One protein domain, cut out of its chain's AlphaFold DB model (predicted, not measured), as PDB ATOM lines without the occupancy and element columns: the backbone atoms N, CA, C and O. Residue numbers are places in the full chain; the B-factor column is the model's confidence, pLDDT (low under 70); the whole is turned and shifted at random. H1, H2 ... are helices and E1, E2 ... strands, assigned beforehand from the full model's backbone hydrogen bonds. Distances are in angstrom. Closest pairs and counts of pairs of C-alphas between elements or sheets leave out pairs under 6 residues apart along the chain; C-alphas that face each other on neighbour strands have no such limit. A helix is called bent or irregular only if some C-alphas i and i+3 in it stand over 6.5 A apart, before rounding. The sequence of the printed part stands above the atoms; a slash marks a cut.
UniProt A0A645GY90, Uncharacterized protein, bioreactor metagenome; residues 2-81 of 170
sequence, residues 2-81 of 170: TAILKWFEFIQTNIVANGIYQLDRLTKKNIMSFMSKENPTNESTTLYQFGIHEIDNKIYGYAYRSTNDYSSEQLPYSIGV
ATOM      1  N   THR A   2     190.635 202.612 137.397       66.69
ATOM      2  CA  THR A   2     191.182 203.007 138.706       66.69
ATOM      3  C   THR A   2     190.986 201.907 139.752       66.69
ATOM      4  O   THR A   2     190.170 201.001 139.562       66.69
ATOM      5  N   ALA A   3     191.755 201.947 140.846       69.56
ATOM      6  CA  ALA A   3     191.725 200.913 141.885       69.56
ATOM      7  C   ALA A   3     190.320 200.721 142.493       69.56
ATOM      8  O   ALA A   3     189.912 199.593 142.756       69.56
ATOM      9  N   ILE A   4     189.549 201.807 142.630       71.56
ATOM     10  CA  ILE A   4     188.156 201.778 143.104       71.56
ATOM     11  C   ILE A   4     187.256 200.998 142.143       71.56
ATOM     12  O   ILE A   4     186.487 200.148 142.583       71.56
ATOM     13  N   LEU A   5     187.372 201.238 140.835       77.81
ATOM     14  CA  LEU A   5     186.565 200.541 139.833       77.81
ATOM     15  C   LEU A   5     186.924 199.055 139.742       77.81
ATOM     16  O   LEU A   5     186.030 198.217 139.663       77.81
ATOM     17  N   LYS A   6     188.215 198.717 139.832       85.62
ATOM     18  CA  LYS A   6     188.665 197.318 139.895       85.62
ATOM     19  C   LYS A   6     188.169 196.610 141.154       85.62
ATOM     20  O   LYS A   6     187.780 195.448 141.096       85.62
ATOM     21  N   TRP A   7     188.157 197.302 142.294       88.00
ATOM     22  CA  TRP A   7     187.615 196.747 143.532       88.00
ATOM     23  C   TRP A   7     186.106 196.542 143.445       88.00
ATOM     24  O   TRP A   7     185.588 195.505 143.855       88.00
ATOM     25  N   PHE A   8     185.400 197.511 142.870       85.44
ATOM     26  CA  PHE A   8     183.972 197.402 142.640       85.44
ATOM     27  C   PHE A   8     183.631 196.216 141.723       85.44
ATOM     28  O   PHE A   8     182.786 195.394 142.073       85.44
ATOM     29  N   GLU A   9     184.328 196.079 140.592       88.00
ATOM     30  CA  GLU A   9     184.200 194.926 139.695       88.00
ATOM     31  C   GLU A   9     184.472 193.611 140.437       88.00
ATOM     32  O   GLU A   9     183.694 192.660 140.324       88.00
ATOM     33  N   PHE A  10     185.537 193.561 141.244       90.88
ATOM     34  CA  PHE A  10     185.876 192.390 142.045       90.88
ATOM     35  C   PHE A  10     184.738 191.998 142.995       90.88
ATOM     36  O   PHE A  10     184.378 190.821 143.049       90.88
ATOM     37  N   ILE A  11     184.141 192.965 143.703       89.81
ATOM     38  CA  ILE A  11     182.983 192.716 144.571       89.81
ATOM     39  C   ILE A  11     181.829 192.138 143.752       89.81
ATOM     40  O   ILE A  11     181.329 191.072 144.097       89.81
ATOM     41  N   GLN A  12     181.431 192.796 142.662       86.94
ATOM     42  CA  GLN A  12     180.270 192.375 141.869       86.94
ATOM     43  C   GLN A  12     180.418 190.971 141.283       86.94
ATOM     44  O   GLN A  12     179.441 190.237 141.154       86.94
ATOM     45  N   THR A  13     181.640 190.587 140.925       89.69
ATOM     46  CA  THR A  13     181.907 189.310 140.259       89.69
ATOM     47  C   THR A  13     182.194 188.166 141.232       89.69
ATOM     48  O   THR A  13     181.978 187.010 140.873       89.69
ATOM     49  N   ASN A  14     182.651 188.456 142.457       90.06
ATOM     50  CA  ASN A  14     183.135 187.428 143.390       90.06
ATOM     51  C   ASN A  14     182.424 187.407 144.751       90.06
ATOM     52  O   ASN A  14     182.594 186.447 145.507       90.06
ATOM     53  N   ILE A  15     181.661 188.442 145.108       91.00
ATOM     54  CA  ILE A  15     181.091 188.607 146.449       91.00
ATOM     55  C   ILE A  15     179.572 188.770 146.364       91.00
ATOM     56  O   ILE A  15     179.056 189.765 145.869       91.00
ATOM     57  N   VAL A  16     178.851 187.815 146.953       90.88
ATOM     58  CA  VAL A  16     177.408 187.929 147.210       90.88
ATOM     59  C   VAL A  16     177.214 188.274 148.685       90.88
ATOM     60  O   VAL A  16     177.439 187.434 149.557       90.88
ATOM     61  N   ALA A  17     176.822 189.516 148.968       91.06
ATOM     62  CA  ALA A  17     176.576 190.022 150.317       91.06
ATOM     63  C   ALA A  17     175.195 190.686 150.407       91.06
ATOM     64  O   ALA A  17     174.822 191.454 149.527       91.06
ATOM     65  N   ASN A  18     174.455 190.416 151.487       88.25
ATOM     66  CA  ASN A  18     173.125 190.996 151.733       88.25
ATOM     67  C   ASN A  18     173.155 192.354 152.470       88.25
ATOM     68  O   ASN A  18     172.116 192.893 152.835       88.25
ATOM     69  N   GLY A  19     174.338 192.884 152.757       89.12
ATOM     70  CA  GLY A  19     174.513 194.092 153.553       89.12
ATOM     71  C   GLY A  19     175.970 194.300 153.929       89.12
ATOM     72  O   GLY A  19     176.842 193.497 153.574       89.12
ATOM     73  N   ILE A  20     176.244 195.402 154.623       93.38
ATOM     74  CA  ILE A  20     177.615 195.836 154.905       93.38
ATOM     75  C   ILE A  20     178.351 194.900 155.870       93.38
ATOM     76  O   ILE A  20     179.566 194.772 155.760       93.38
ATOM     77  N   TYR A  21     177.654 194.200 156.773       93.69
ATOM     78  CA  TYR A  21     178.303 193.275 157.709       93.69
ATOM     79  C   TYR A  21     178.765 191.999 156.999       93.69
ATOM     80  O   TYR A  21     179.911 191.565 157.141       93.69
ATOM     81  N   GLN A  22     177.911 191.421 156.154       94.25
ATOM     82  CA  GLN A  22     178.313 190.337 155.263       94.25
ATOM     83  C   GLN A  22     179.413 190.755 154.288       94.25
ATOM     84  O   GLN A  22     180.334 189.963 154.070       94.25
ATOM     85  N   LEU A  23     179.329 191.966 153.725       95.44
ATOM     86  CA  LEU A  23     180.356 192.499 152.835       95.44
ATOM     87  C   LEU A  23     181.696 192.601 153.569       95.44
ATOM     88  O   LEU A  23     182.664 192.031 153.085       95.44
ATOM     89  N   ASP A  24     181.745 193.194 154.763       96.00
ATOM     90  CA  ASP A  24     182.955 193.281 155.594       96.00
ATOM     91  C   ASP A  24     183.579 191.903 155.872       96.00
ATOM     92  O   ASP A  24     184.765 191.658 155.620       96.00
ATOM     93  N   ARG A  25     182.759 190.942 156.308       95.25
ATOM     94  CA  ARG A  25     183.201 189.564 156.568       95.25
ATOM     95  C   ARG A  25     183.815 188.897 155.331       95.25
ATOM     96  O   ARG A  25     184.749 188.104 155.468       95.25
ATOM     97  N   LEU A  26     183.271 189.152 154.141       95.75
ATOM     98  CA  LEU A  26     183.768 188.591 152.881       95.75
ATOM     99  C   LEU A  26     184.979 189.366 152.347       95.75
ATOM    100  O   LEU A  26     185.923 188.740 151.861       95.75
ATOM    101  N   THR A  27     185.008 190.688 152.508       95.31
ATOM    102  CA  THR A  27     186.148 191.547 152.174       95.31
ATOM    103  C   THR A  27     187.393 191.105 152.938       95.31
ATOM    104  O   THR A  27     188.417 190.861 152.304       95.31
ATOM    105  N   LYS A  28     187.307 190.862 154.258       94.88
ATOM    106  CA  LYS A  28     188.442 190.380 155.083       94.88
ATOM    107  C   LYS A  28     189.133 189.133 154.530       94.88
ATOM    108  O   LYS A  28     190.324 188.944 154.744       94.88
ATOM    109  N   LYS A  29     188.400 188.269 153.822       93.94
ATOM    110  CA  LYS A  29     188.950 187.035 153.241       93.94
ATOM    111  C   LYS A  29     189.693 187.260 151.928       93.94
ATOM    112  O   LYS A  29     190.511 186.428 151.556       93.94
ATOM    113  N   ASN A  30     189.378 188.340 151.217       92.25
ATOM    114  CA  ASN A  30     189.787 188.533 149.827       92.25
ATOM    115  C   ASN A  30     190.685 189.760 149.620       92.25
ATOM    116  O   ASN A  30     191.484 189.771 148.682       92.25
ATOM    117  N   ILE A  31     190.589 190.774 150.487       93.12
ATOM    118  CA  ILE A  31     191.213 192.083 150.268       93.12
ATOM    119  C   ILE A  31     192.734 192.007 150.156       93.12
ATOM    120  O   ILE A  31     193.298 192.633 149.271       93.12
ATOM    121  N   MET A  32     193.397 191.168 150.955       92.12
ATOM    122  CA  MET A  32     194.853 190.998 150.872       92.12
ATOM    123  C   MET A  32     195.295 190.450 149.514       92.12
ATOM    124  O   MET A  32     196.211 190.980 148.887       92.12
ATOM    125  N   SER A  33     194.604 189.421 149.012       91.38
ATOM    126  CA  SER A  33     194.896 188.865 147.688       91.38
ATOM    127  C   SER A  33     194.634 189.886 146.582       91.38
ATOM    128  O   SER A  33     195.365 189.901 145.594       91.38
ATOM    129  N   PHE A  34     193.600 190.716 146.717       92.12
ATOM    130  CA  PHE A  34     193.303 191.779 145.762       92.12
ATOM    131  C   PHE A  34     194.386 192.872 145.792       92.12
ATOM    132  O   PHE A  34     195.024 193.134 144.773       92.12
ATOM    133  N   MET A  35     194.680 193.436 146.966       90.56
ATOM    134  CA  MET A  35     195.640 194.534 147.122       90.56
ATOM    135  C   MET A  35     197.074 194.124 146.783       90.56
ATOM    136  O   MET A  35     197.805 194.933 146.230       90.56
ATOM    137  N   SER A  36     197.468 192.863 147.000       89.88
ATOM    138  CA  SER A  36     198.788 192.374 146.564       89.88
ATOM    139  C   SER A  36     199.012 192.468 145.046       89.88
ATOM    140  O   SER A  36     200.150 192.568 144.596       89.88
ATOM    141  N   LYS A  37     197.930 192.444 144.255       89.88
ATOM    142  CA  LYS A  37     197.969 192.581 142.792       89.88
ATOM    143  C   LYS A  37     197.794 194.030 142.353       89.88
ATOM    144  O   LYS A  37     198.431 194.456 141.396       89.88
ATOM    145  N   GLU A  38     196.923 194.765 143.040       87.75
ATOM    146  CA  GLU A  38     196.498 196.111 142.635       87.75
ATOM    147  C   GLU A  38     197.314 197.249 143.262       87.75
ATOM    148  O   GLU A  38     197.331 198.349 142.722       87.75
ATOM    149  N   ASN A  39     198.023 196.981 144.360       85.06
ATOM    150  CA  ASN A  39     198.964 197.891 145.016       85.06
ATOM    151  C   ASN A  39     200.316 197.184 145.277       85.06
ATOM    152  O   ASN A  39     200.719 197.010 146.431       85.06
ATOM    153  N   PRO A  40     201.029 196.731 144.226       83.06
ATOM    154  CA  PRO A  40     202.267 195.961 144.378       83.06
ATOM    155  C   PRO A  40     203.426 196.783 144.968       83.06
ATOM    156  O   PRO A  40     204.374 196.211 145.500       83.06
ATOM    157  N   THR A  41     203.358 198.114 144.882       83.38
ATOM    158  CA  THR A  41     204.335 199.053 145.458       83.38
ATOM    159  C   THR A  41     204.083 199.335 146.941       83.38
ATOM    160  O   THR A  41     204.907 199.987 147.579       83.38
ATOM    161  N   ASN A  42     202.984 198.815 147.505       77.81
ATOM    162  CA  ASN A  42     202.550 199.040 148.882       77.81
ATOM    163  C   ASN A  42     202.451 200.530 149.254       77.81
ATOM    164  O   ASN A  42     202.805 200.945 150.359       77.81
ATOM    165  N   GLU A  43     201.965 201.350 148.322       79.06
ATOM    166  CA  GLU A  43     201.715 202.763 148.585       79.06
ATOM    167  C   GLU A  43     200.640 202.938 149.662       79.06
ATOM    168  O   GLU A  43     199.753 202.091 149.840       79.06
ATOM    169  N   SER A  44     200.719 204.054 150.395       79.12
ATOM    170  CA  SER A  44     199.735 204.405 151.420       79.12
ATOM    171  C   SER A  44     198.340 204.438 150.803       79.12
ATOM    172  O   SER A  44     198.026 205.301 149.990       79.12
ATOM    173  N   THR A  45     197.505 203.470 151.172       81.62
ATOM    174  CA  THR A  45     196.192 203.269 150.564       81.62
ATOM    175  C   THR A  45     195.186 202.970 151.654       81.62
ATOM    176  O   THR A  45     195.440 202.154 152.540       81.62
ATOM    177  N   THR A  46     194.016 203.598 151.576       84.19
ATOM    178  CA  THR A  46     192.864 203.214 152.390       84.19
ATOM    179  C   THR A  46     191.673 202.923 151.497       84.19
ATOM    180  O   THR A  46     191.318 203.733 150.646       84.19
ATOM    181  N   LEU A  47     191.031 201.786 151.739       86.94
ATOM    182  CA  LEU A  47     189.747 201.440 151.162       86.94
ATOM    183  C   LEU A  47     188.653 201.652 152.206       86.94
ATOM    184  O   LEU A  47     188.778 201.167 153.328       86.94
ATOM    185  N   TYR A  48     187.586 202.354 151.835       87.38
ATOM    186  CA  TYR A  48     186.416 202.541 152.686       87.38
ATOM    187  C   TYR A  48     185.203 201.834 152.082       87.38
ATOM    188  O   TYR A  48     184.973 201.906 150.875       87.38
ATOM    189  N   GLN A  49     184.414 201.167 152.921       88.94
ATOM    190  CA  GLN A  49     183.117 200.605 152.550       88.94
ATOM    191  C   GLN A  49     182.061 201.114 153.519       88.94
ATOM    192  O   GLN A  49     182.207 200.949 154.727       88.94
ATOM    193  N   PHE A  50     180.988 201.686 152.985       87.56
ATOM    194  CA  PHE A  50     179.830 202.117 153.759       87.56
ATOM    195  C   PHE A  50     178.585 201.416 153.236       87.56
ATOM    196  O   PHE A  50     178.464 201.166 152.037       87.56
ATOM    197  N   GLY A  51     177.653 201.096 154.124       84.06
ATOM    198  CA  GLY A  51     176.394 200.487 153.722       84.06
ATOM    199  C   GLY A  51     175.462 200.229 154.892       84.06
ATOM    200  O   GLY A  51     175.779 200.529 156.043       84.06
ATOM    201  N   ILE A  52     174.298 199.668 154.580       85.62
ATOM    202  CA  ILE A  52     173.276 199.332 155.569       85.62
ATOM    203  C   ILE A  52     173.627 197.989 156.207       85.62
ATOM    204  O   ILE A  52     173.914 197.009 155.514       85.62
ATOM    205  N   HIS A  53     173.612 197.957 157.533       89.19
ATOM    206  CA  HIS A  53     173.803 196.761 158.330       89.19
ATOM    207  C   HIS A  53     172.512 195.957 158.377       89.19
ATOM    208  O   HIS A  53     171.463 196.428 158.815       89.19
ATOM    209  N   GLU A  54     172.593 194.726 157.886       90.62
ATOM    210  CA  GLU A  54     171.433 193.900 157.563       90.62
ATOM    211  C   GLU A  54     170.628 193.412 158.780       90.62
ATOM    212  O   GLU A  54     169.573 192.809 158.602       90.62
ATOM    213  N   ILE A  55     171.110 193.635 160.010       89.12
ATOM    214  CA  ILE A  55     170.425 193.218 161.247       89.12
ATOM    215  C   ILE A  55     169.631 194.370 161.870       89.12
ATOM    216  O   ILE A  55     168.503 194.174 162.311       89.12
ATOM    217  N   ASP A  56     170.220 195.563 161.948       91.88
ATOM    218  CA  ASP A  56     169.673 196.704 162.697       91.88
ATOM    219  C   ASP A  56     169.303 197.898 161.801       91.88
ATOM    220  O   ASP A  56     168.843 198.920 162.309       91.88
ATOM    221  N   ASN A  57     169.469 197.767 160.478       85.44
ATOM    222  CA  ASN A  57     169.162 198.777 159.463       85.44
ATOM    223  C   ASN A  57     169.871 200.129 159.662       85.44
ATOM    224  O   ASN A  57     169.405 201.152 159.159       85.44
ATOM    225  N   LYS A  58     171.003 200.157 160.372       83.94
ATOM    226  CA  LYS A  58     171.828 201.366 160.526       83.94
ATOM    227  C   LYS A  58     172.957 201.397 159.498       83.94
ATOM    228  O   LYS A  58     173.336 200.365 158.948       83.94
ATOM    229  N   ILE A  59     173.510 202.579 159.237       84.31
ATOM    230  CA  ILE A  59     174.663 202.735 158.339       84.31
ATOM    231  C   ILE A  59     175.948 202.454 159.116       84.31
ATOM    232  O   ILE A  59     176.204 203.092 160.137       84.31
ATOM    233  N   TYR A  60     176.772 201.542 158.608       87.81
ATOM    234  CA  TYR A  60     178.100 201.248 159.144       87.81
ATOM    235  C   TYR A  60     179.160 201.552 158.089       87.81
ATOM    236  O   TYR A  60     178.913 201.417 156.888       87.81
ATOM    237  N   GLY A  61     180.343 201.943 158.559       89.94
ATOM    238  CA  GLY A  61     181.533 202.138 157.745       89.94
ATOM    239  C   GLY A  61     182.667 201.224 158.195       89.94
ATOM    240  O   GLY A  61     182.847 201.008 159.392       89.94
ATOM    241  N   TYR A  62     183.448 200.726 157.243       92.75
ATOM    242  CA  TYR A  62     184.673 199.967 157.485       92.75
ATOM    243  C   TYR A  62     185.829 200.563 156.688       92.75
ATOM    244  O   TYR A  62     185.658 200.928 155.522       92.75
ATOM    245  N   ALA A  63     187.002 200.646 157.310       91.19
ATOM    246  CA  ALA A  63     188.252 201.021 156.669       91.19
ATOM    247  C   ALA A  63     189.217 199.833 156.603       91.19
ATOM    248  O   ALA A  63     189.280 199.013 157.518       91.19
ATOM    249  N   TYR A  64     189.996 199.782 155.527       92.62
ATOM    250  CA  TYR A  64     191.064 198.809 155.316       92.62
ATOM    251  C   TYR A  64     192.299 199.559 154.826       92.62
ATOM    252  O   TYR A  64     192.255 200.181 153.761       92.62
ATOM    253  N   ARG A  65     193.386 199.552 155.599       90.12
ATOM    254  CA  ARG A  65     194.540 200.428 155.365       90.12
ATOM    255  C   ARG A  65     195.779 199.607 155.038       90.12
ATOM    256  O   ARG A  65     196.019 198.578 155.655       90.12
ATOM    257  N   SER A  66     196.633 200.093 154.143       89.19
ATOM    258  CA  SER A  66     197.940 199.450 153.936       89.19
ATOM    259  C   SER A  66     198.799 199.464 155.206       89.19
ATOM    260  O   SER A  66     199.614 198.573 155.410       89.19
ATOM    261  N   THR A  67     198.573 200.417 156.113       88.50
ATOM    262  CA  THR A  67     199.285 200.525 157.396       88.50
ATOM    263  C   THR A  67     198.869 199.491 158.448       88.50
ATOM    264  O   THR A  67     199.523 199.406 159.484       88.50
ATOM    265  N   ASN A  68     197.797 198.726 158.219       92.31
ATOM    266  CA  ASN A  68     197.324 197.676 159.128       92.31
ATOM    267  C   ASN A  68     197.069 196.339 158.411       92.31
ATOM    268  O   ASN A  68     196.187 195.575 158.819       92.31
ATOM    269  N   ASP A  69     197.803 196.083 157.325       91.69
ATOM    270  CA  ASP A  69     197.647 194.897 156.473       91.69
ATOM    271  C   ASP A  69     196.196 194.695 156.010       91.69
ATOM    272  O   ASP A  69     195.668 193.584 155.987       91.69
ATOM    273  N   TYR A  70     195.515 195.802 155.701       93.56
ATOM    274  CA  TYR A  70     194.112 195.837 155.297       93.56
ATOM    275  C   TYR A  70     193.180 195.098 156.266       93.56
ATOM    276  O   TYR A  70     192.138 194.571 155.869       93.56
ATOM    277  N   SER A  71     193.531 195.073 157.551       95.50
ATOM    278  CA  SER A  71     192.644 194.582 158.595       95.50
ATOM    279  C   SER A  71     191.419 195.489 158.687       95.50
ATOM    280  O   SER A  71     191.534 196.715 158.666       95.50
ATOM    281  N   SER A  72     190.240 194.877 158.796       95.94
ATOM    282  CA  SER A  72     188.976 195.604 158.921       95.94
ATOM    283  C   SER A  72     188.929 196.415 160.214       95.94
ATOM    284  O   SER A  72     189.061 195.868 161.311       95.94
ATOM    285  N   GLU A  73     188.704 197.712 160.060       94.69
ATOM    286  CA  GLU A  73     188.494 198.684 161.123       94.69
ATOM    287  C   GLU A  73     187.065 199.223 160.998       94.69
ATOM    288  O   GLU A  73     186.754 199.937 160.044       94.69
ATOM    289  N   GLN A  74     186.181 198.889 161.943       93.12
ATOM    290  CA  GLN A  74     184.857 199.511 161.985       93.12
ATOM    291  C   GLN A  74     185.003 200.981 162.382       93.12
ATOM    292  O   GLN A  74     185.581 201.303 163.420       93.12
ATOM    293  N   LEU A  75     184.444 201.869 161.566       87.44
ATOM    294  CA  LEU A  75     184.458 203.298 161.824       87.44
ATOM    295  C   LEU A  75     183.428 203.647 162.909       87.44
ATOM    296  O   LEU A  75     182.314 203.115 162.893       87.44
ATOM    297  N   PRO A  76     183.756 204.570 163.832       81.31
ATOM    298  CA  PRO A  76     182.820 205.022 164.861       81.31
ATOM    299  C   PRO A  76     181.725 205.947 164.304       81.31
ATOM    300  O   PRO A  76     180.829 206.351 165.038       81.31
ATOM    301  N   TYR A  77     181.805 206.290 163.018       71.81
ATOM    302  CA  TYR A  77     180.910 207.196 162.320       71.81
ATOM    303  C   TYR A  77     180.370 206.541 161.045       71.81
ATOM    304  O   TYR A  77     181.057 205.769 160.372       71.81
ATOM    305  N   SER A  78     179.131 206.878 160.695       61.28
ATOM    306  CA  SER A  78     178.486 206.425 159.457       61.28
ATOM    307  C   SER A  78     178.912 207.253 158.242       61.28
ATOM    308  O   SER A  78     178.901 206.749 157.123       61.28
ATOM    309  N   ILE A  79     179.303 208.511 158.469       63.72
ATOM    310  CA  ILE A  79     179.855 209.452 157.493       63.72
ATOM    311  C   ILE A  79     180.950 210.225 158.225       63.72
ATOM    312  O   ILE A  79     180.754 210.635 159.365       63.72
ATOM    313  N   GLY A  80     182.116 210.386 157.608       66.50
ATOM    314  CA  GLY A  80     183.206 211.160 158.186       66.50
ATOM    315  C   GLY A  80     183.900 211.962 157.106       66.50
ATOM    316  O   GLY A  80     184.185 211.446 156.026       66.50
ATOM    317  N   VAL A  81     184.167 213.221 157.413       70.81
ATOM    318  CA  VAL A  81     184.918 214.129 156.553       70.81
ATOM    319  C   VAL A  81     186.366 214.186 157.028       70.81
ATOM    320  O   VAL A  81     186.640 214.274 158.226       70.81
TER     321      VAL A  81
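What this domain is: This is residues 2 to 81 of the 170 residues of an uncharacterized protein of bioreactor metagenome (UniProt A0A645GY90). A two-stranded antiparallel hairpin, E1 and E2, has the long, kinked helix H2 packed over one face and running roughly the way of the strands, while the shorter helix H1 stands to the side at a steep angle to H2. After E2 the printed part folds back, with residues 73 to 74 beside E2, and then trails away to residue 81. The 80 printed residues hold two named helices and two named strands, in the order H1, H2, E1, E2, and the class is mixed, helices and strands. The whole is compact, with a radius of gyration of the C-alphas of 12.4 A and spans of 38 by 28 by 20 A.

How they stand to each other: Begin at the sheet, where E1, residues 46 to 52, and E2, residues 59 to 65, form a hairpin of antiparallel neighbours with 164 degrees between their directions. Look at N 49 and O 62, 2.9 A apart, and N 62 and O 49, 2.8 A apart, both within hydrogen-bond range. Residues 62 to 63 of E2 also pair, antiparallel, with residues 73 to 74. Next look at H2, residues 20 to 38: its closest C-alphas to E1 are those of Ile 20 and Gly 51, 5.0 A apart, and to E2 those of Ile 20 and Tyr 60, 6.9 A apart. H2 has a kink of 60 degrees near residue 30 and is irregular, with C-alphas 29 and 32 standing 7.5 A apart. H1, residues 3 to 14, is close to H2 but not clearly touching it; the closest C-alphas are those of Ala 3 and Glu 38, 6.8 A apart. These helices run opposite ways at a steep tilt of 60 degrees. H1 is apart from E2, and only just apart from E1, at 8.2 A. In H1 every O i to N i+4 pair is within hydrogen-bond range; in H2, 10 of 15 are.

Where its parts are: Find C-alpha 46 at (192.864, 203.214, 152.390); from there E1 runs 20.2 A to C-alpha 52. E2 returns over 20.2 A to C-alpha 65 at (194.540, 200.428, 155.365). H2 spans 22.5 A from C-alpha 20 to C-alpha 38. H1 begins at C-alpha 3, at (191.725, 200.913, 141.885), and spans 16.1 A.

The domain as a whole: The two C-alphas farthest apart are those of Thr 41 and Asp 56, at 38.8 A. The printed part has no cut. The link from H1 to H2 is tight, those from H2 to E1 and from E1 to E2 are short, and no link is long. Residues 66 to 81 hold no named element. The mean pLDDT of the printed part is 87.1; look for values under 70 at residues 2 to 3 and 78 to 80 of this predicted model.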